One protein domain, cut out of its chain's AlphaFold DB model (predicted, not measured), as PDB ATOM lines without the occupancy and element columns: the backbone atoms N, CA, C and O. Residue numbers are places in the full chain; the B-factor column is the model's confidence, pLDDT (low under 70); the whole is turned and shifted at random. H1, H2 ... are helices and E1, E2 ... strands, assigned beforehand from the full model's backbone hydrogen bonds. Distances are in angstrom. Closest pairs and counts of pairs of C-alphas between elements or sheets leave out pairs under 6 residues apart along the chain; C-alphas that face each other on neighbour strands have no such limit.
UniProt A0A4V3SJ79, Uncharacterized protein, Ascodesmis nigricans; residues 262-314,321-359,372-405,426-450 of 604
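What this domain is: This is residues 262 to 314, 321 to 359, 372 to 405 and 426 to 450 of the 604 residues of an uncharacterized protein of Ascodesmis nigricans (UniProt A0A4V3SJ79). Little regular structure is present: a small, strongly twisted sheet of five strands has H2 and H3 packed on it and long loops around. H1 lies off the sheet. The 151 printed residues, mixed in class with 59 in named elements, run E1 E2 E3 E4 H1 H2 E5 H3; the whole is compact, radius of gyration of the C-alphas 15.4 A, spans 47 by 35 by 31 A.

How they stand to each other: E3, residues 301 to 311, has antiparallel E1, residues 262 to 267, on one side; N 265 and O 304 are 2.9 A apart. On the other side are antiparallel E2, residues 292 to 295, its hairpin partner, with N 293 to O 303 at 2.9 A, and E4, residues 322 to 326, with N 309 to O 324 at 2.9 A. E5, residues 393 to 396, is parallel to E1; N 394 and O 264 are 2.8 A apart. H2, residues 342 to 355, is on the sheet at a height of 8.2 A; its closest C-alphas to E2 are Thr 343 and Ala 293, 5.0 A. H3, residues 441 to 447, is on it; its closest C-alphas to E5 are Val 444 and Cys 394, 6.5 A. H1, residues 331 to 338, is close to but not clearly touching H2; the closest C-alphas, Phe 331 and Pro 342, are 7.2 A apart. In H1, H2 and H3 every O i to N i+4 pair is within hydrogen-bond range.

Where its parts are: E3 is 30.6 A long and H2 19.9 A. E1 begins at C-alpha 262 (-35.169, 38.965, 37.571); H3 ends at C-alpha 447 (-28.540, 33.844, 33.945).

The domain as a whole: Cuts after 314, 359 and 405 leave C-alpha gaps of 10.0, 16.5 and 13.1 A. The link E1 to E2 is long. Confidence is under 70 for 52 residues, among them 321 to 339.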
ATOM      1  N   THR A 262     -34.651  37.829  38.341       81.81
ATOM      2  CA  THR A 262     -35.169  38.965  37.571       81.81
ATOM      3  C   THR A 262     -34.609  38.949  36.149       81.81
ATOM      4  O   THR A 262     -33.433  38.664  35.946       81.81
ATOM      5  N   TRP A 263     -35.426  39.286  35.153       88.56
ATOM      6  CA  TRP A 263     -34.987  39.476  33.765       88.56
ATOM      7  C   TRP A 263     -35.767  40.597  33.087       88.56
ATOM      8  O   TRP A 263     -36.815  41.043  33.559       88.56
ATOM      9  N   VAL A 264     -35.261  41.034  31.940       90.44
ATOM     10  CA  VAL A 264     -35.934  41.989  31.061       90.44
ATOM     11  C   VAL A 264     -36.412  41.261  29.812       90.44
ATOM     12  O   VAL A 264     -35.642  40.536  29.189       90.44
ATOM     13  N   THR A 265     -37.653  41.486  29.395       90.94
ATOM     14  CA  THR A 265     -38.143  41.049  28.080       90.94
ATOM     15  C   THR A 265     -38.358  42.263  27.192       90.94
ATOM     16  O   THR A 265     -39.130  43.153  27.547       90.94
ATOM     17  N   CYS A 266     -37.726  42.273  26.021       91.69
ATOM     18  CA  CYS A 266     -37.848  43.319  25.012       91.69
ATOM     19  C   CYS A 266     -38.533  42.793  23.752       91.69
ATOM     20  O   CYS A 266     -38.311  41.652  23.341       91.69
ATOM     21  N   THR A 267     -39.362  43.624  23.120       91.88
ATOM     22  CA  THR A 267     -39.977  43.296  21.832       91.88
ATOM     23  C   THR A 267     -40.262  44.528  20.982       91.88
ATOM     24  O   THR A 267     -40.509  45.616  21.497       91.88
ATOM     25  N   SER A 268     -40.247  44.351  19.660       91.19
ATOM     26  CA  SER A 268     -40.715  45.345  18.684       91.19
ATOM     27  C   SER A 268     -42.165  45.115  18.232       91.19
ATOM     28  O   SER A 268     -42.689  45.900  17.444       91.19
ATOM     29  N   ASP A 269     -42.817  44.033  18.672       90.50
ATOM     30  CA  ASP A 269     -44.210  43.726  18.325       90.50
ATOM     31  C   ASP A 269     -45.159  44.325  19.364       90.50
ATOM     32  O   ASP A 269     -45.578  43.666  20.317       90.50
ATOM     33  N   PHE A 270     -45.461  45.615  19.220       91.06
ATOM     34  CA  PHE A 270     -46.232  46.317  20.239       91.06
ATOM     35  C   PHE A 270     -47.694  45.866  20.274       91.06
ATOM     36  O   PHE A 270     -48.378  45.842  19.245       91.06
ATOM     37  N   MET A 271     -48.205  45.578  21.469       86.62
ATOM     38  CA  MET A 271     -49.583  45.154  21.704       86.62
ATOM     39  C   MET A 271     -50.231  45.903  22.865       86.62
ATOM     40  O   MET A 271     -49.593  46.263  23.852       86.62
ATOM     41  N   ASN A 272     -51.542  46.104  22.782       82.38
ATOM     42  CA  ASN A 272     -52.330  46.544  23.927       82.38
ATOM     43  C   ASN A 272     -52.836  45.351  24.769       82.38
ATOM     44  O   ASN A 272     -52.632  44.191  24.411       82.38
ATOM     45  N   ARG A 273     -53.520  45.629  25.886       75.94
ATOM     46  CA  ARG A 273     -54.109  44.600  26.769       75.94
ATOM     47  C   ARG A 273     -55.126  43.688  26.089       75.94
ATOM     48  O   ARG A 273     -55.328  42.569  26.544       75.94
ATOM     49  N   GLU A 274     -55.752  44.142  25.006       74.00
ATOM     50  CA  GLU A 274     -56.677  43.338  24.204       74.00
ATOM     51  C   GLU A 274     -55.968  42.540  23.090       74.00
ATOM     52  O   GLU A 274     -56.633  42.054  22.174       74.00
ATOM     53  N   ASN A 275     -54.634  42.419  23.132       74.75
ATOM     54  CA  ASN A 275     -53.785  41.790  22.106       74.75
ATOM     55  C   ASN A 275     -53.911  42.404  20.709       74.75
ATOM     56  O   ASN A 275     -53.660  41.743  19.697       74.75
ATOM     57  N   LYS A 276     -54.304  43.673  20.620       82.31
ATOM     58  CA  LYS A 276     -54.335  44.403  19.354       82.31
ATOM     59  C   LYS A 276     -52.989  45.065  19.130       82.31
ATOM     60  O   LYS A 276     -52.436  45.677  20.045       82.31
ATOM     61  N   LYS A 277     -52.483  44.963  17.900       87.88
ATOM     62  CA  LYS A 277     -51.241  45.633  17.512       87.88
ATOM     63  C   LYS A 277     -51.381  47.143  17.663       87.88
ATOM     64  O   LYS A 277     -52.381  47.723  17.239       87.88
ATOM     65  N   VAL A 278     -50.355  47.763  18.226       90.75
ATOM     66  CA  VAL A 278     -50.207  49.219  18.309       90.75
ATOM     67  C   VAL A 278     -48.905  49.634  17.625       90.75
ATOM     68  O   VAL A 278     -48.050  48.806  17.336       90.75
ATOM     69  N   PHE A 279     -48.758  50.919  17.307       88.38
ATOM     70  CA  PHE A 279     -47.637  51.405  16.485       88.38
ATOM     71  C   PHE A 279     -46.546  52.121  17.279       88.38
ATOM     72  O   PHE A 279     -45.537  52.532  16.713       88.38
ATOM     73  N   ARG A 280     -46.764  52.329  18.578       89.31
ATOM     74  CA  ARG A 280     -45.877  53.109  19.438       89.31
ATOM     75  C   ARG A 280     -45.673  52.390  20.754       89.31
ATOM     76  O   ARG A 280     -46.633  51.844  21.300       89.31
ATOM     77  N   CYS A 281     -44.449  52.444  21.265       90.62
ATOM     78  CA  CYS A 281     -44.104  51.809  22.527       90.62
ATOM     79  C   CYS A 281     -44.966  52.345  23.673       90.62
ATOM     80  O   CYS A 281     -45.442  51.568  24.489       90.62
ATOM     81  N   GLU A 282     -45.255  53.645  23.716       91.00
ATOM     82  CA  GLU A 282     -46.040  54.276  24.783       91.00
ATOM     83  C   GLU A 282     -47.447  53.675  24.886       91.00
ATOM     84  O   GLU A 282     -47.959  53.506  25.989       91.00
ATOM     85  N   ALA A 283     -48.025  53.272  23.750       89.19
ATOM     86  CA  ALA A 283     -49.338  52.637  23.672       89.19
ATOM     87  C   ALA A 283     -49.317  51.130  23.995       89.19
ATOM     88  O   ALA A 283     -50.383  50.535  24.166       89.19
ATOM     89  N   ASP A 284     -48.136  50.507  24.077       88.81
ATOM     90  CA  ASP A 284     -48.017  49.101  24.456       88.81
ATOM     91  C   ASP A 284     -48.427  48.910  25.919       88.81
ATOM     92  O   ASP A 284     -47.833  49.474  26.842       88.81
ATOM     93  N   THR A 285     -49.457  48.102  26.135       83.75
ATOM     94  CA  THR A 285     -49.975  47.794  27.471       83.75
ATOM     95  C   THR A 285     -49.927  46.300  27.787       83.75
ATOM     96  O   THR A 285     -50.603  45.844  28.709       83.75
ATOM     97  N   SER A 286     -49.114  45.551  27.036       80.62
ATOM     98  CA  SER A 286     -48.995  44.096  27.120       80.62
ATOM     99  C   SER A 286     -48.307  43.616  28.401       80.62
ATOM    100  O   SER A 286     -48.655  42.554  28.901       80.62
ATOM    101  N   GLY A 287     -47.381  44.404  28.959       78.44
ATOM    102  CA  GLY A 287     -46.628  44.072  30.174       78.44
ATOM    103  C   GLY A 287     -46.910  44.964  31.401       78.44
ATOM    104  O   GLY A 287     -47.830  45.794  31.388       78.44
ATOM    105  N   PRO A 288     -46.118  44.817  32.482       76.50
ATOM    106  CA  PRO A 288     -46.200  45.644  33.690       76.50
ATOM    107  C   PRO A 288     -45.794  47.097  33.402       76.50
ATOM    108  O   PRO A 288     -44.650  47.395  33.073       76.50
ATOM    109  N   GLN A 289     -46.746  48.025  33.499       79.88
ATOM    110  CA  GLN A 289     -46.553  49.413  33.049       79.88
ATOM    111  C   GLN A 289     -45.622  50.237  33.948       79.88
ATOM    112  O   GLN A 289     -44.977  51.164  33.476       79.88
ATOM    113  N   ASP A 290     -45.544  49.890  35.226       73.94
ATOM    114  CA  ASP A 290     -44.635  50.461  36.223       73.94
ATOM    115  C   ASP A 290     -43.173  50.033  36.020       73.94
ATOM    116  O   ASP A 290     -42.259  50.710  36.483       73.94
ATOM    117  N   CYS A 291     -42.958  48.941  35.289       80.00
ATOM    118  CA  CYS A 291     -41.658  48.345  34.989       80.00
ATOM    119  C   CYS A 291     -41.300  48.442  33.495       80.00
ATOM    120  O   CYS A 291     -40.526  47.634  32.978       80.00
ATOM    121  N   LYS A 292     -41.910  49.400  32.788       87.38
ATOM    122  CA  LYS A 292     -41.782  49.597  31.343       87.38
ATOM    123  C   LYS A 292     -40.665  50.586  31.008       87.38
ATOM    124  O   LYS A 292     -40.540  51.639  31.638       87.38
ATOM    125  N   ALA A 293     -39.930  50.296  29.941       91.38
ATOM    126  CA  ALA A 293     -39.075  51.251  29.251       91.38
ATOM    127  C   ALA A 293     -39.341  51.217  27.743       91.38
ATOM    128  O   ALA A 293     -39.572  50.155  27.162       91.38
ATOM    129  N   CYS A 294     -39.293  52.391  27.117       91.00
ATOM    130  CA  CYS A 294     -39.348  52.541  25.669       91.00
ATOM    131  C   CYS A 294     -37.957  52.881  25.152       91.00
ATOM    132  O   CYS A 294     -37.395  53.911  25.523       91.00
ATOM    133  N   LEU A 295     -37.410  52.011  24.308       87.81
ATOM    134  CA  LEU A 295     -36.085  52.162  23.723       87.81
ATOM    135  C   LEU A 295     -36.229  52.457  22.236       87.81
ATOM    136  O   LEU A 295     -37.003  51.807  21.537       87.81
ATOM    137  N   ALA A 296     -35.501  53.458  21.748       76.94
ATOM    138  CA  ALA A 296     -35.560  53.868  20.347       76.94
ATOM    139  C   ALA A 296     -34.472  53.215  19.472       76.94
ATOM    140  O   ALA A 296     -34.559  53.288  18.247       76.94
ATOM    141  N   ILE A 297     -33.448  52.603  20.075       63.03
ATOM    142  CA  ILE A 297     -32.206  52.186  19.408       63.03
ATOM    143  C   ILE A 297     -31.899  50.732  19.795       63.03
ATOM    144  O   ILE A 297     -32.045  50.418  20.974       63.03
ATOM    145  N   PRO A 298     -31.469  49.859  18.857       59.06
ATOM    146  CA  PRO A 298     -31.294  50.085  17.409       59.06
ATOM    147  C   PRO A 298     -32.605  50.083  16.601       59.06
ATOM    148  O   PRO A 298     -32.634  50.552  15.464       59.06
ATOM    149  N   LYS A 299     -33.702  49.583  17.175       77.31
ATOM    150  CA  LYS A 299     -35.071  49.694  16.647       77.31
ATOM    151  C   LYS A 299     -35.996  50.118  17.790       77.31
ATOM    152  O   LYS A 299     -35.671  49.826  18.939       77.31
ATOM    153  N   PRO A 300     -37.155  50.739  17.507       85.00
ATOM    154  CA  PRO A 300     -38.169  50.964  18.526       85.00
ATOM    155  C   PRO A 300     -38.566  49.639  19.185       85.00
ATOM    156  O   PRO A 300     -39.057  48.728  18.516       85.00
ATOM    157  N   GLN A 301     -38.350  49.539  20.492       91.69
ATOM    158  CA  GLN A 301     -38.676  48.380  21.310       91.69
ATOM    159  C   GLN A 301     -39.319  48.815  22.627       91.69
ATOM    160  O   GLN A 301     -39.061  49.901  23.151       91.69
ATOM    161  N   VAL A 302     -40.168  47.943  23.159       91.81
ATOM    162  CA  VAL A 302     -40.725  48.045  24.501       91.81
ATOM    163  C   VAL A 302     -40.101  46.951  25.340       91.81
ATOM    164  O   VAL A 302     -40.065  45.791  24.926       91.81
ATOM    165  N   CYS A 303     -39.603  47.330  26.507       91.56
ATOM    166  CA  CYS A 303     -38.952  46.424  27.430       91.56
ATOM    167  C   CYS A 303     -39.654  46.460  28.780       91.56
ATOM    168  O   CYS A 303     -40.053  47.523  29.259       91.56
ATOM    169  N   TYR A 304     -39.792  45.287  29.383       87.69
ATOM    170  CA  TYR A 304     -40.438  45.097  30.671       87.69
ATOM    171  C   TYR A 304     -39.529  44.318  31.602       87.69
ATOM    172  O   TYR A 304     -38.950  43.311  31.200       87.69
ATOM    173  N   LEU A 305     -39.445  44.772  32.847       86.00
ATOM    174  CA  LEU A 305     -38.767  44.055  33.916       86.00
ATOM    175  C   LEU A 305     -39.727  43.074  34.604       86.00
ATOM    176  O   LEU A 305     -40.848  43.446  34.964       86.00
ATOM    177  N   TYR A 306     -39.274  41.841  34.812       82.38
ATOM    178  CA  TYR A 306     -40.032  40.766  35.447       82.38
ATOM    179  C   TYR A 306     -39.222  40.108  36.562       82.38
ATOM    180  O   TYR A 306     -38.030  39.883  36.390       82.38
ATOM    181  N   GLN A 307     -39.884  39.749  37.665       79.19
ATOM    182  CA  GLN A 307     -39.329  38.908  38.731       79.19
ATOM    183  C   GLN A 307     -40.101  37.598  38.827       79.19
ATOM    184  O   GLN A 307     -41.330  37.631  38.937       79.19
ATOM    185  N   TRP A 308     -39.414  36.456  38.868       74.62
ATOM    186  CA  TRP A 308     -40.066  35.177  39.144       74.62
ATOM    187  C   TRP A 308     -40.178  34.925  40.649       74.62
ATOM    188  O   TRP A 308     -39.182  34.639  41.308       74.62
ATOM    189  N   THR A 309     -41.397  34.928  41.194       66.50
ATOM    190  CA  THR A 309     -41.642  34.504  42.582       66.50
ATOM    191  C   THR A 309     -42.345  33.157  42.617       66.50
ATOM    192  O   THR A 309     -43.382  32.964  41.985       66.50
ATOM    193  N   ARG A 310     -41.796  32.201  43.375       59.69
ATOM    194  CA  ARG A 310     -42.490  30.939  43.666       59.69
ATOM    195  C   ARG A 310     -43.599  31.213  44.678       59.69
ATOM    196  O   ARG A 310     -43.338  31.781  45.734       59.69
ATOM    197  N   VAL A 311     -44.832  30.826  44.366       50.53
ATOM    198  CA  VAL A 311     -45.943  30.889  45.316       50.53
ATOM    199  C   VAL A 311     -46.213  29.472  45.796       50.53
ATOM    200  O   VAL A 311     -46.806  28.668  45.087       50.53
ATOM    201  N   SER A 312     -45.805  29.167  47.026       42.25
ATOM    202  CA  SER A 312     -46.359  28.014  47.735       42.25
ATOM    203  C   SER A 312     -47.801  28.358  48.090       42.25
ATOM    204  O   SER A 312     -48.060  29.180  48.971       42.25
ATOM    205  N   VAL A 313     -48.760  27.825  47.330       42.91
ATOM    206  CA  VAL A 313     -50.172  28.179  47.527       42.91
ATOM    207  C   VAL A 313     -50.742  27.469  48.762       42.91
ATOM    208  O   VAL A 313     -51.657  28.006  49.381       42.91
ATOM    209  N   ILE A 314     -50.212  26.306  49.178       42.69
ATOM    210  CA  ILE A 314     -50.703  25.534  50.336       42.69
ATOM    211  C   ILE A 314     -49.554  24.680  50.934       42.69
ATOM    212  O   ILE A 314     -49.035  23.822  50.218       42.69
ATOM    213  N   ASP A 321     -45.217  23.866  42.638       40.94
ATOM    214  CA  ASP A 321     -44.466  25.125  42.559       40.94
ATOM    215  C   ASP A 321     -45.141  26.064  41.533       40.94
ATOM    216  O   ASP A 321     -44.681  26.253  40.407       40.94
ATOM    217  N   GLU A 322     -46.287  26.650  41.881       51.53
ATOM    218  CA  GLU A 322     -46.921  27.672  41.051       51.53
ATOM    219  C   GLU A 322     -46.177  28.997  41.241       51.53
ATOM    220  O   GLU A 322     -46.421  29.749  42.181       51.53
ATOM    221  N   GLY A 323     -45.235  29.307  40.352       52.88
ATOM    222  CA  GLY A 323     -44.625  30.633  40.326       52.88
ATOM    223  C   GLY A 323     -45.464  31.666  39.567       52.88
ATOM    224  O   GLY A 323     -46.298  31.330  38.717       52.88
ATOM    225  N   ARG A 324     -45.251  32.943  39.879       59.25
ATOM    226  CA  ARG A 324     -45.851  34.082  39.179       59.25
ATOM    227  C   ARG A 324     -44.807  35.157  38.913       59.25
ATOM    228  O   ARG A 324     -43.894  35.352  39.710       59.25
ATOM    229  N   ASN A 325     -45.013  35.903  37.832       57.91
ATOM    230  CA  ASN A 325     -44.273  37.135  37.627       57.91
ATOM    231  C   ASN A 325     -44.821  38.197  38.581       57.91
ATOM    232  O   ASN A 325     -46.023  38.472  38.595       57.91
ATOM    233  N   THR A 326     -43.951  38.790  39.385       59.69
ATOM    234  CA  THR A 326     -44.259  39.953  40.222       59.69
ATOM    235  C   THR A 326     -43.375  41.123  39.824       59.69
ATOM    236  O   THR A 326     -42.343  40.949  39.176       59.69
ATOM    237  N   LYS A 327     -43.777  42.333  40.223       61.47
ATOM    238  CA  LYS A 327     -42.812  43.428  40.338       61.47
ATOM    239  C   LYS A 327     -41.772  43.038  41.399       61.47
ATOM    240  O   LYS A 327     -42.202  42.491  42.422       61.47
ATOM    241  N   PRO A 328     -40.471  43.325  41.212       60.41
ATOM    242  CA  PRO A 328     -39.515  43.241  42.303       60.41
ATOM    243  C   PRO A 328     -40.030  43.979  43.533       60.41
ATOM    244  O   PRO A 328     -40.478  45.132  43.469       60.41
ATOM    245  N   VAL A 329     -40.067  43.254  44.648       52.91
ATOM    246  CA  VAL A 329     -40.481  43.796  45.940       52.91
ATOM    247  C   VAL A 329     -39.530  44.956  46.262       52.91
ATOM    248  O   VAL A 329     -38.339  44.865  46.002       52.91
ATOM    249  N   GLN A 330     -40.042  46.051  46.835       54.25
ATOM    250  CA  GLN A 330     -39.264  47.225  47.283       54.25
ATOM    251  C   GLN A 330     -38.858  48.277  46.230       54.25
ATOM    252  O   GLN A 330     -38.262  49.288  46.607       54.25
ATOM    253  N   PHE A 331     -39.254  48.164  44.957       63.31
ATOM    254  CA  PHE A 331     -38.929  49.208  43.965       63.31
ATOM    255  C   PHE A 331     -39.439  50.611  44.309       63.31
ATOM    256  O   PHE A 331     -38.747  51.601  44.068       63.31
ATOM    257  N   ASP A 332     -40.625  50.708  44.913       58.00
ATOM    258  CA  ASP A 332     -41.188  51.985  45.365       58.00
ATOM    259  C   ASP A 332     -40.266  52.668  46.407       58.00
ATOM    260  O   ASP A 332     -40.155  53.896  46.459       58.00
ATOM    261  N   HIS A 333     -39.523  51.877  47.192       55.94
ATOM    262  CA  HIS A 333     -38.540  52.369  48.159       55.94
ATOM    263  C   HIS A 333     -37.215  52.764  47.503       55.94
ATOM    264  O   HIS A 333     -36.651  53.803  47.847       55.94
ATOM    265  N   TRP A 334     -36.729  51.996  46.525       62.44
ATOM    266  CA  TRP A 334     -35.502  52.350  45.803       62.44
ATOM    267  C   TRP A 334     -35.667  53.634  44.996       62.44
ATOM    268  O   TRP A 334     -34.799  54.506  45.028       62.44
ATOM    269  N   LYS A 335     -36.823  53.806  44.354       63.47
ATOM    270  CA  LYS A 335     -37.157  55.031  43.626       63.47
ATOM    271  C   LYS A 335     -37.163  56.256  44.538       63.47
ATOM    272  O   LYS A 335     -36.639  57.298  44.165       63.47
ATOM    273  N   THR A 336     -37.737  56.138  45.735       56.62
ATOM    274  CA  THR A 336     -37.874  57.271  46.667       56.62
ATOM    275  C   THR A 336     -36.593  57.604  47.428       56.62
ATOM    276  O   THR A 336     -36.387  58.767  47.760       56.62
ATOM    277  N   ARG A 337     -35.728  56.621  47.710       53.88
ATOM    278  CA  ARG A 337     -34.519  56.823  48.533       53.88
ATOM    279  C   ARG A 337     -33.223  56.911  47.752       53.88
ATOM    280  O   ARG A 337     -32.319  57.630  48.162       53.88
ATOM    281  N   PHE A 338     -33.131  56.164  46.664       57.25
ATOM    282  CA  PHE A 338     -31.904  55.986  45.895       57.25
ATOM    283  C   PHE A 338     -32.013  56.566  44.487       57.25
ATOM    284  O   PHE A 338     -31.041  56.540  43.740       57.25
ATOM    285  N   ASN A 339     -33.189  57.096  44.124       67.62
ATOM    286  CA  ASN A 339     -33.490  57.603  42.789       67.62
ATOM    287  C   ASN A 339     -33.199  56.569  41.679       67.62
ATOM    288  O   ASN A 339     -32.816  56.926  40.571       67.62
ATOM    289  N   ILE A 340     -33.366  55.277  41.988       71.44
ATOM    290  CA  ILE A 340     -33.227  54.178  41.026       71.44
ATOM    291  C   ILE A 340     -34.630  53.806  40.547       71.44
ATOM    292  O   ILE A 340     -35.445  53.289  41.315       71.44
ATOM    293  N   ASN A 341     -34.926  54.099  39.282       81.38
ATOM    294  CA  ASN A 341     -36.202  53.780  38.649       81.38
ATOM    295  C   ASN A 341     -36.095  52.448  37.877       81.38
ATOM    296  O   ASN A 341     -35.108  52.264  37.164       81.38
ATOM    297  N   PRO A 342     -37.102  51.548  37.922       81.56
ATOM    298  CA  PRO A 342     -37.160  50.366  37.054       81.56
ATOM    299  C   PRO A 342     -36.863  50.653  35.579       81.56
ATOM    300  O   PRO A 342     -36.169  49.880  34.923       81.56
ATOM    301  N   THR A 343     -37.350  51.785  35.062       87.12
ATOM    302  CA  THR A 343     -37.067  52.221  33.690       87.12
ATOM    303  C   THR A 343     -35.566  52.381  33.440       87.12
ATOM    304  O   THR A 343     -35.079  51.927  32.409       87.12
ATOM    305  N   ASP A 344     -34.821  52.951  34.389       85.94
ATOM    306  CA  ASP A 344     -33.374  53.165  34.266       85.94
ATOM    307  C   ASP A 344     -32.610  51.842  34.337       85.94
ATOM    308  O   ASP A 344     -31.702  51.612  33.543       85.94
ATOM    309  N   THR A 345     -33.031  50.931  35.219       85.06
ATOM    310  CA  THR A 345     -32.486  49.568  35.304       85.06
ATOM    311  C   THR A 345     -32.662  48.804  33.989       85.06
ATOM    312  O   THR A 345     -31.725  48.148  33.522       85.06
ATOM    313  N   VAL A 346     -33.839  48.915  33.361       88.44
ATOM    314  CA  VAL A 346     -34.111  48.323  32.043       88.44
ATOM    315  C   VAL A 346     -33.234  48.966  30.971       88.44
ATOM    316  O   VAL A 346     -32.556  48.244  30.246       88.44
ATOM    317  N   ILE A 347     -33.202  50.302  30.892       87.56
ATOM    318  CA  ILE A 347     -32.383  51.038  29.914       87.56
ATOM    319  C   ILE A 347     -30.913  50.632  30.040       87.56
ATOM    320  O   ILE A 347     -30.303  50.231  29.053       87.56
ATOM    321  N   SER A 348     -30.363  50.677  31.252       84.62
ATOM    322  CA  SER A 348     -28.974  50.315  31.517       84.62
ATOM    323  C   SER A 348     -28.654  48.890  31.077       84.62
ATOM    324  O   SER A 348     -27.607  48.667  30.467       84.62
ATOM    325  N   SER A 349     -29.510  47.924  31.423       86.88
ATOM    326  CA  SER A 349     -29.248  46.509  31.137       86.88
ATOM    327  C   SER A 349     -29.318  46.224  29.638       86.88
ATOM    328  O   SER A 349     -28.457  45.528  29.109       86.88
ATOM    329  N   VAL A 350     -30.288  46.815  28.931       86.88
ATOM    330  CA  VAL A 350     -30.428  46.635  27.477       86.88
ATOM    331  C   VAL A 350     -29.308  47.341  26.717       86.88
ATOM    332  O   VAL A 350     -28.683  46.730  25.859       86.88
ATOM    333  N   LEU A 351     -28.989  48.593  27.062       82.06
ATOM    334  CA  LEU A 351     -27.871  49.298  26.430       82.06
ATOM    335  C   LEU A 351     -26.535  48.608  26.722       82.06
ATOM    336  O   LEU A 351     -25.697  48.513  25.832       82.06
ATOM    337  N   GLY A 352     -26.344  48.100  27.944       75.06
ATOM    338  CA  GLY A 352     -25.174  47.297  28.302       75.06
ATOM    339  C   GLY A 352     -25.067  46.035  27.448       75.06
ATOM    340  O   GLY A 352     -24.017  45.778  26.871       75.06
ATOM    341  N   HIS A 353     -26.169  45.298  27.295       79.81
ATOM    342  CA  HIS A 353     -26.239  44.114  26.440       79.81
ATOM    343  C   HIS A 353     -25.896  44.428  24.971       79.81
ATOM    344  O   HIS A 353     -25.041  43.771  24.374       79.81
ATOM    345  N   ASP A 354     -26.504  45.470  24.402       74.50
ATOM    346  CA  ASP A 354     -26.316  45.840  22.995       74.50
ATOM    347  C   ASP A 354     -24.902  46.375  22.708       74.50
ATOM    348  O   ASP A 354     -24.383  46.198  21.604       74.50
ATOM    349  N   MET A 355     -24.241  46.981  23.702       66.19
ATOM    350  CA  MET A 355     -22.845  47.425  23.608       66.19
ATOM    351  C   MET A 355     -21.817  46.281  23.745       66.19
ATOM    352  O   MET A 355     -20.649  46.493  23.418       66.19
ATOM    353  N   GLN A 356     -22.214  45.091  24.218       59.69
ATOM    354  CA  GLN A 356     -21.309  43.984  24.589       59.69
ATOM    355  C   GLN A 356     -21.348  42.749  23.656       59.69
ATOM    356  O   GLN A 356     -20.625  41.776  23.886       59.69
ATOM    357  N   SER A 357     -22.134  42.760  22.579       37.09
ATOM    358  CA  SER A 357     -22.159  41.656  21.598       37.09
ATOM    359  C   SER A 357     -20.903  41.686  20.696       37.09
ATOM    360  O   SER A 357     -20.632  42.762  20.155       37.09
ATOM    361  N   PRO A 358     -20.117  40.587  20.488       30.52
ATOM    362  CA  PRO A 358     -20.489  39.164  20.555       30.52
ATOM    363  C   PRO A 358     -19.385  38.205  21.107       30.52
ATOM    364  O   PRO A 358     -18.877  37.383  20.350       30.52
ATOM    365  N   ASN A 359     -18.960  38.270  22.381       29.16
ATOM    366  CA  ASN A 359     -18.043  37.236  22.939       29.16
ATOM    367  C   ASN A 359     -18.009  37.090  24.475       29.16
ATOM    368  O   ASN A 359     -17.079  36.483  25.007       29.16
ATOM    369  N   ALA A 372     -14.786  50.531  29.606       37.66
ATOM    370  CA  ALA A 372     -15.183  51.642  30.466       37.66
ATOM    371  C   ALA A 372     -14.164  52.787  30.539       37.66
ATOM    372  O   ALA A 372     -14.423  53.825  31.149       37.66
ATOM    373  N   LEU A 373     -13.044  52.664  29.821       35.25
ATOM    374  CA  LEU A 373     -12.072  53.740  29.609       35.25
ATOM    375  C   LEU A 373     -12.713  55.024  29.025       35.25
ATOM    376  O   LEU A 373     -12.157  56.117  29.184       35.25
ATOM    377  N   ASN A 374     -13.911  54.927  28.428       38.50
ATOM    378  CA  ASN A 374     -14.636  56.056  27.834       38.50
ATOM    379  C   ASN A 374     -15.931  56.477  28.549       38.50
ATOM    380  O   ASN A 374     -16.556  57.442  28.109       38.50
ATOM    381  N   THR A 375     -16.336  55.833  29.646       45.41
ATOM    382  CA  THR A 375     -17.510  56.284  30.413       45.41
ATOM    383  C   THR A 375     -17.176  57.593  31.133       45.41
ATOM    384  O   THR A 375     -16.184  57.679  31.856       45.41
ATOM    385  N   SER A 376     -17.954  58.654  30.893       47.66
ATOM    386  CA  SER A 376     -17.778  59.933  31.589       47.66
ATOM    387  C   SER A 376     -18.134  59.789  33.070       47.66
ATOM    388  O   SER A 376     -18.958  58.958  33.443       47.66
ATOM    389  N   PHE A 377     -17.531  60.600  33.935       49.47
ATOM    390  CA  PHE A 377     -17.722  60.514  35.386       49.47
ATOM    391  C   PHE A 377     -19.184  60.710  35.820       49.47
ATOM    392  O   PHE A 377     -19.703  59.945  36.632       49.47
ATOM    393  N   GLY A 378     -19.908  61.625  35.165       48.97
ATOM    394  CA  GLY A 378     -21.354  61.797  35.351       48.97
ATOM    395  C   GLY A 378     -22.199  60.560  34.997       48.97
ATOM    396  O   GLY A 378     -23.335  60.440  35.461       48.97
ATOM    397  N   ALA A 379     -21.656  59.603  34.233       51.78
ATOM    398  CA  ALA A 379     -22.307  58.323  33.966       51.78
ATOM    399  C   ALA A 379     -22.238  57.351  35.163       51.78
ATOM    400  O   ALA A 379     -23.057  56.447  35.257       51.78
ATOM    401  N   LEU A 380     -21.320  57.535  36.125       51.19
ATOM    402  CA  LEU A 380     -21.273  56.692  37.331       51.19
ATOM    403  C   LEU A 380     -22.450  56.940  38.277       51.19
ATOM    404  O   LEU A 380     -22.879  56.032  38.986       51.19
ATOM    405  N   SER A 381     -22.975  58.167  38.303       56.06
ATOM    406  CA  SER A 381     -24.141  58.518  39.126       56.06
ATOM    407  C   SER A 381     -25.468  58.084  38.528       56.06
ATOM    408  O   SER A 381     -26.458  58.025  39.253       56.06
ATOM    409  N   THR A 382     -25.536  57.836  37.221       67.81
ATOM    410  CA  THR A 382     -26.812  57.634  36.538       67.81
ATOM    411  C   THR A 382     -27.159  56.156  36.457       67.81
ATOM    412  O   THR A 382     -26.460  55.359  35.844       67.81
ATOM    413  N   ALA A 383     -28.298  55.785  37.046       71.62
ATOM    414  CA  ALA A 383     -28.813  54.417  37.009       71.62
ATOM    415  C   ALA A 383     -29.101  53.920  35.577       71.62
ATOM    416  O   ALA A 383     -29.101  52.717  35.342       71.62
ATOM    417  N   ALA A 384     -29.327  54.838  34.630       76.75
ATOM    418  CA  ALA A 384     -29.559  54.543  33.216       76.75
ATOM    419  C   ALA A 384     -28.263  54.389  32.398       76.75
ATOM    420  O   ALA A 384     -28.334  54.111  31.200       76.75
ATOM    421  N   ALA A 385     -27.089  54.604  33.005       74.94
ATOM    422  CA  ALA A 385     -25.822  54.439  32.308       74.94
ATOM    423  C   ALA A 385     -25.675  52.991  31.807       74.94
ATOM    424  O   ALA A 385     -25.928  52.066  32.581       74.94
ATOM    425  N   PRO A 386     -25.261  52.770  30.546       74.19
ATOM    426  CA  PRO A 386     -25.107  51.426  29.993       74.19
ATOM    427  C   PRO A 386     -24.253  50.526  30.896       74.19
ATOM    428  O   PRO A 386     -23.149  50.900  31.290       74.19
ATOM    429  N   GLY A 387     -24.769  49.345  31.244       69.69
ATOM    430  CA  GLY A 387     -24.061  48.376  32.088       69.69
ATOM    431  C   GLY A 387     -23.947  48.743  33.575       69.69
ATOM    432  O   GLY A 387     -23.189  48.101  34.302       69.69
ATOM    433  N   ALA A 388     -24.670  49.753  34.078       73.44
ATOM    434  CA  ALA A 388     -24.829  49.950  35.525       73.44
ATOM    435  C   ALA A 388     -25.587  48.800  36.202       73.44
ATOM    436  O   ALA A 388     -25.269  48.394  37.319       73.44
ATOM    437  N   PHE A 389     -26.535  48.252  35.460       78.12
ATOM    438  CA  PHE A 389     -27.257  47.021  35.697       78.12
ATOM    439  C   PHE A 389     -26.978  46.056  34.546       78.12
ATOM    440  O   PHE A 389     -26.807  46.481  33.401       78.12
ATOM    441  N   THR A 390     -26.921  44.767  34.863       80.62
ATOM    442  CA  THR A 390     -26.528  43.683  33.953       80.62
ATOM    443  C   THR A 390     -27.523  42.531  34.043       80.62
ATOM    444  O   THR A 390     -27.134  41.372  34.177       80.62
ATOM    445  N   LEU A 391     -28.815  42.856  34.049       85.12
ATOM    446  CA  LEU A 391     -29.862  41.841  34.109       85.12
ATOM    447  C   LEU A 391     -29.929  41.049  32.799       85.12
ATOM    448  O   LEU A 391     -29.686  41.621  31.732       85.12
ATOM    449  N   PRO A 392     -30.310  39.762  32.844       90.12
ATOM    450  CA  PRO A 392     -30.501  38.967  31.642       90.12
ATOM    451  C   PRO A 392     -31.607  39.561  30.763       90.12
ATOM    452  O   PRO A 392     -32.698  39.889  31.242       90.12
ATOM    453  N   ILE A 393     -31.322  39.687  29.466       90.25
ATOM    454  CA  ILE A 393     -32.218  40.296  28.479       90.25
ATOM    455  C   ILE A 393     -32.743  39.225  27.529       90.25
ATOM    456  O   ILE A 393     -31.981  38.541  26.858       90.25
ATOM    457  N   CYS A 394     -34.061  39.120  27.417       91.75
ATOM    458  CA  CYS A 394     -34.731  38.350  26.385       91.75
ATOM    459  C   CYS A 394     -35.228  39.288  25.283       91.75
ATOM    460  O   CYS A 394     -36.294  39.893  25.418       91.75
ATOM    461  N   ASN A 395     -34.482  39.416  24.185       91.31
ATOM    462  CA  ASN A 395     -34.944  40.175  23.023       91.31
ATOM    463  C   ASN A 395     -35.723  39.251  22.076       91.31
ATOM    464  O   ASN A 395     -35.141  38.368  21.453       91.31
ATOM    465  N   SER A 396     -37.040  39.425  21.979       90.88
ATOM    466  CA  SER A 396     -37.910  38.594  21.141       90.88
ATOM    467  C   SER A 396     -38.665  39.438  20.124       90.88
ATOM    468  O   SER A 396     -39.237  40.484  20.437       90.88
ATOM    469  N   ARG A 397     -38.777  38.934  18.895       88.81
ATOM    470  CA  ARG A 397     -39.615  39.570  17.866       88.81
ATOM    471  C   ARG A 397     -41.102  39.392  18.105       88.81
ATOM    472  O   ARG A 397     -41.880  40.207  17.628       88.81
ATOM    473  N   HIS A 398     -41.485  38.354  18.839       89.19
ATOM    474  CA  HIS A 398     -42.871  38.113  19.222       89.19
ATOM    475  C   HIS A 398     -43.130  38.697  20.603       89.19
ATOM    476  O   HIS A 398     -42.273  38.617  21.490       89.19
ATOM    477  N   ASN A 399     -44.332  39.230  20.803       86.62
ATOM    478  CA  ASN A 399     -44.729  39.768  22.094       86.62
ATOM    479  C   ASN A 399     -45.060  38.646  23.091       86.62
ATOM    480  O   ASN A 399     -46.199  38.183  23.206       86.62
ATOM    481  N   PHE A 400     -44.059  38.215  23.861       82.94
ATOM    482  CA  PHE A 400     -44.260  37.261  24.954       82.94
ATOM    483  C   PHE A 400     -44.887  37.884  26.210       82.94
ATOM    484  O   PHE A 400     -45.331  37.140  27.079       82.94
ATOM    485  N   ASN A 401     -45.050  39.207  26.255       76.44
ATOM    486  CA  ASN A 401     -45.614  39.932  27.396       76.44
ATOM    487  C   ASN A 401     -47.150  39.874  27.425       76.44
ATOM    488  O   ASN A 401     -47.742  39.817  28.496       76.44
ATOM    489  N   SER A 402     -47.794  39.833  26.254       67.00
ATOM    490  CA  SER A 402     -49.253  39.881  26.118       67.00
ATOM    491  C   SER A 402     -49.965  38.617  26.632       67.00
ATOM    492  O   SER A 402     -49.501  37.491  26.434       67.00
ATOM    493  N   HIS A 403     -51.110  38.764  27.302       61.38
ATOM    494  CA  HIS A 403     -51.914  37.617  27.738       61.38
ATOM    495  C   HIS A 403     -52.721  37.078  26.575       61.38
ATOM    496  O   HIS A 403     -53.540  37.810  26.045       61.38
ATOM    497  N   TYR A 404     -52.593  35.802  26.216       48.62
ATOM    498  CA  TYR A 404     -53.485  35.228  25.209       48.62
ATOM    499  C   TYR A 404     -54.923  35.143  25.755       48.62
ATOM    500  O   TYR A 404     -55.236  34.288  26.583       48.62
ATOM    501  N   LEU A 405     -55.784  36.045  25.284       49.22
ATOM    502  CA  LEU A 405     -57.234  35.966  25.420       49.22
ATOM    503  C   LEU A 405     -57.741  35.310  24.142       49.22
ATOM    504  O   LEU A 405     -57.747  35.952  23.094       49.22
ATOM    505  N   ALA A 426     -49.917  38.783  36.209       37.91
ATOM    506  CA  ALA A 426     -48.960  38.824  35.117       37.91
ATOM    507  C   ALA A 426     -48.658  37.370  34.720       37.91
ATOM    508  O   ALA A 426     -47.724  36.746  35.223       37.91
ATOM    509  N   SER A 427     -49.558  36.772  33.940       45.50
ATOM    510  CA  SER A 427     -49.553  35.357  33.621       45.50
ATOM    511  C   SER A 427     -48.345  35.071  32.739       45.50
ATOM    512  O   SER A 427     -48.372  35.229  31.528       45.50
ATOM    513  N   LYS A 428     -47.265  34.711  33.437       54.84
ATOM    514  CA  LYS A 428     -46.154  33.855  33.035       54.84
ATOM    515  C   LYS A 428     -45.505  34.205  31.694       54.84
ATOM    516  O   LYS A 428     -45.287  33.315  30.886       54.84
ATOM    517  N   SER A 429     -45.132  35.465  31.471       62.28
ATOM    518  CA  SER A 429     -44.231  35.828  30.368       62.28
ATOM    519  C   SER A 429     -42.820  35.316  30.672       62.28
ATOM    520  O   SER A 429     -41.945  36.069  31.098       62.28
ATOM    521  N   LEU A 430     -42.625  34.008  30.547       79.12
ATOM    522  CA  LEU A 430     -41.310  33.400  30.641       79.12
ATOM    523  C   LEU A 430     -40.485  33.803  29.406       79.12
ATOM    524  O   LEU A 430     -41.050  34.038  28.331       79.12
ATOM    525  N   PRO A 431     -39.154  33.890  29.531       86.94
ATOM    526  CA  PRO A 431     -38.272  34.197  28.411       86.94
ATOM    527  C   PRO A 431     -38.179  32.996  27.446       86.94
ATOM    528  O   PRO A 431     -37.172  32.308  27.407       86.94
ATOM    529  N   CYS A 432     -39.248  32.674  26.709       86.88
ATOM    530  CA  CYS A 432     -39.389  31.400  25.983       86.88
ATOM    531  C   CYS A 432     -38.748  31.353  24.584       86.88
ATOM    532  O   CYS A 432     -38.641  30.273  24.010       86.88
ATOM    533  N   ASN A 433     -38.398  32.500  23.999       91.62
ATOM    534  CA  ASN A 433     -37.826  32.591  22.652       91.62
ATOM    535  C   ASN A 433     -36.950  33.846  22.543       91.62
ATOM    536  O   ASN A 433     -37.341  34.839  21.929       91.62
ATOM    537  N   CYS A 434     -35.802  33.820  23.215       90.88
ATOM    538  CA  CYS A 434     -34.883  34.953  23.304       90.88
ATOM    539  C   CYS A 434     -33.833  34.904  22.199       90.88
ATOM    540  O   CYS A 434     -33.235  33.856  21.952       90.88
ATOM    541  N   GLY A 435     -33.590  36.040  21.560       90.19
ATOM    542  CA  GLY A 435     -32.669  36.157  20.443       90.19
ATOM    543  C   GLY A 435     -33.221  35.556  19.143       90.19
ATOM    544  O   GLY A 435     -34.361  35.075  19.079       90.19
ATOM    545  N   PRO A 436     -32.417  35.572  18.068       89.25
ATOM    546  CA  PRO A 436     -32.801  35.023  16.771       89.25
ATOM    547  C   PRO A 436     -33.140  33.540  16.899       89.25
ATOM    548  O   PRO A 436     -32.339  32.767  17.416       89.25
ATOM    549  N   TRP A 437     -34.332  33.126  16.468       90.69
ATOM    550  CA  TRP A 437     -34.778  31.728  16.560       90.69
ATOM    551  C   TRP A 437     -34.713  31.119  17.976       90.69
ATOM    552  O   TRP A 437     -34.592  29.902  18.117       90.69
ATOM    553  N   GLY A 438     -34.686  31.926  19.038       90.56
ATOM    554  CA  GLY A 438     -34.519  31.426  20.403       90.56
ATOM    555  C   GLY A 438     -33.066  31.159  20.833       90.56
ATOM    556  O   GLY A 438     -32.888  30.524  21.872       90.56
ATOM    557  N   SER A 439     -32.073  31.653  20.069       90.50
ATOM    558  CA  SER A 439     -30.642  31.874  20.395       90.50
ATOM    559  C   SER A 439     -30.239  31.644  21.822       90.50
ATOM    560  O   SER A 439     -29.493  30.747  22.209       90.50
ATOM    561  N   GLU A 440     -30.738  32.599  22.570       90.25
ATOM    562  CA  GLU A 440     -30.231  33.022  23.847       90.25
ATOM    563  C   GLU A 440     -31.149  32.505  24.949       90.25
ATOM    564  O   GLU A 440     -30.930  32.801  26.115       90.25
ATOM    565  N   THR A 441     -32.189  31.736  24.607       89.69
ATOM    566  CA  THR A 441     -33.195  31.251  25.558       89.69
ATOM    567  C   THR A 441     -32.532  30.499  26.707       89.69
ATOM    568  O   THR A 441     -32.752  30.833  27.866       89.69
ATOM    569  N   GLU A 442     -31.649  29.543  26.410       86.25
ATOM    570  CA  GLU A 442     -30.944  28.778  27.443       86.25
ATOM    571  C   GLU A 442     -30.020  29.652  28.298       86.25
ATOM    572  O   GLU A 442     -30.058  29.563  29.528       86.25
ATOM    573  N   SER A 443     -29.247  30.546  27.677       86.50
ATOM    574  CA  SER A 443     -28.363  31.455  28.412       86.50
ATOM    575  C   SER A 443     -29.134  32.434  29.294       86.50
ATOM    576  O   SER A 443     -28.739  32.661  30.433       86.50
ATOM    577  N   VAL A 444     -30.253  32.976  28.805       87.81
ATOM    578  CA  VAL A 444     -31.115  33.901  29.552       87.81
ATOM    579  C   VAL A 444     -31.747  33.194  30.740       87.81
ATOM    580  O   VAL A 444     -31.770  33.755  31.829       87.81
ATOM    581  N   TRP A 445     -32.209  31.953  30.575       85.38
ATOM    582  CA  TRP A 445     -32.744  31.171  31.691       85.38
ATOM    583  C   TRP A 445     -31.686  30.897  32.746       85.38
ATOM    584  O   TRP A 445     -31.929  31.143  33.926       85.38
ATOM    585  N   SER A 446     -30.510  30.438  32.315       82.31
ATOM    586  CA  SER A 446     -29.396  30.171  33.220       82.31
ATOM    587  C   SER A 446     -28.998  31.425  33.997       82.31
ATOM    588  O   SER A 446     -28.812  31.353  35.209       82.31
ATOM    589  N   ALA A 447     -28.891  32.572  33.321       79.62
ATOM    590  CA  ALA A 447     -28.540  33.844  33.945       79.62
ATOM    591  C   ALA A 447     -29.652  34.383  34.860       79.62
ATOM    592  O   ALA A 447     -29.359  34.981  35.886       79.62
ATOM    593  N   ALA A 448     -30.921  34.123  34.537       77.81
ATOM    594  CA  ALA A 448     -32.069  34.492  35.365       77.81
ATOM    595  C   ALA A 448     -32.336  33.509  36.523       77.81
ATOM    596  O   ALA A 448     -33.363  33.620  37.189       77.81
ATOM    597  N   GLY A 449     -31.489  32.496  36.742       75.31
ATOM    598  CA  GLY A 449     -31.718  31.483  37.780       75.31
ATOM    599  C   GLY A 449     -32.970  30.619  37.543       75.31
ATOM    600  O   GLY A 449     -33.548  30.067  38.490       75.31
ATOM    601  N   LEU A 450     -33.412  30.509  36.286       77.25
ATOM    602  CA  LEU A 450     -34.484  29.625  35.834       77.25
ATOM    603  C   LEU A 450     -33.886  28.300  35.348       77.25
ATOM    604  O   LEU A 450     -32.844  28.265  34.699       77.25
TER     605      LEU A 450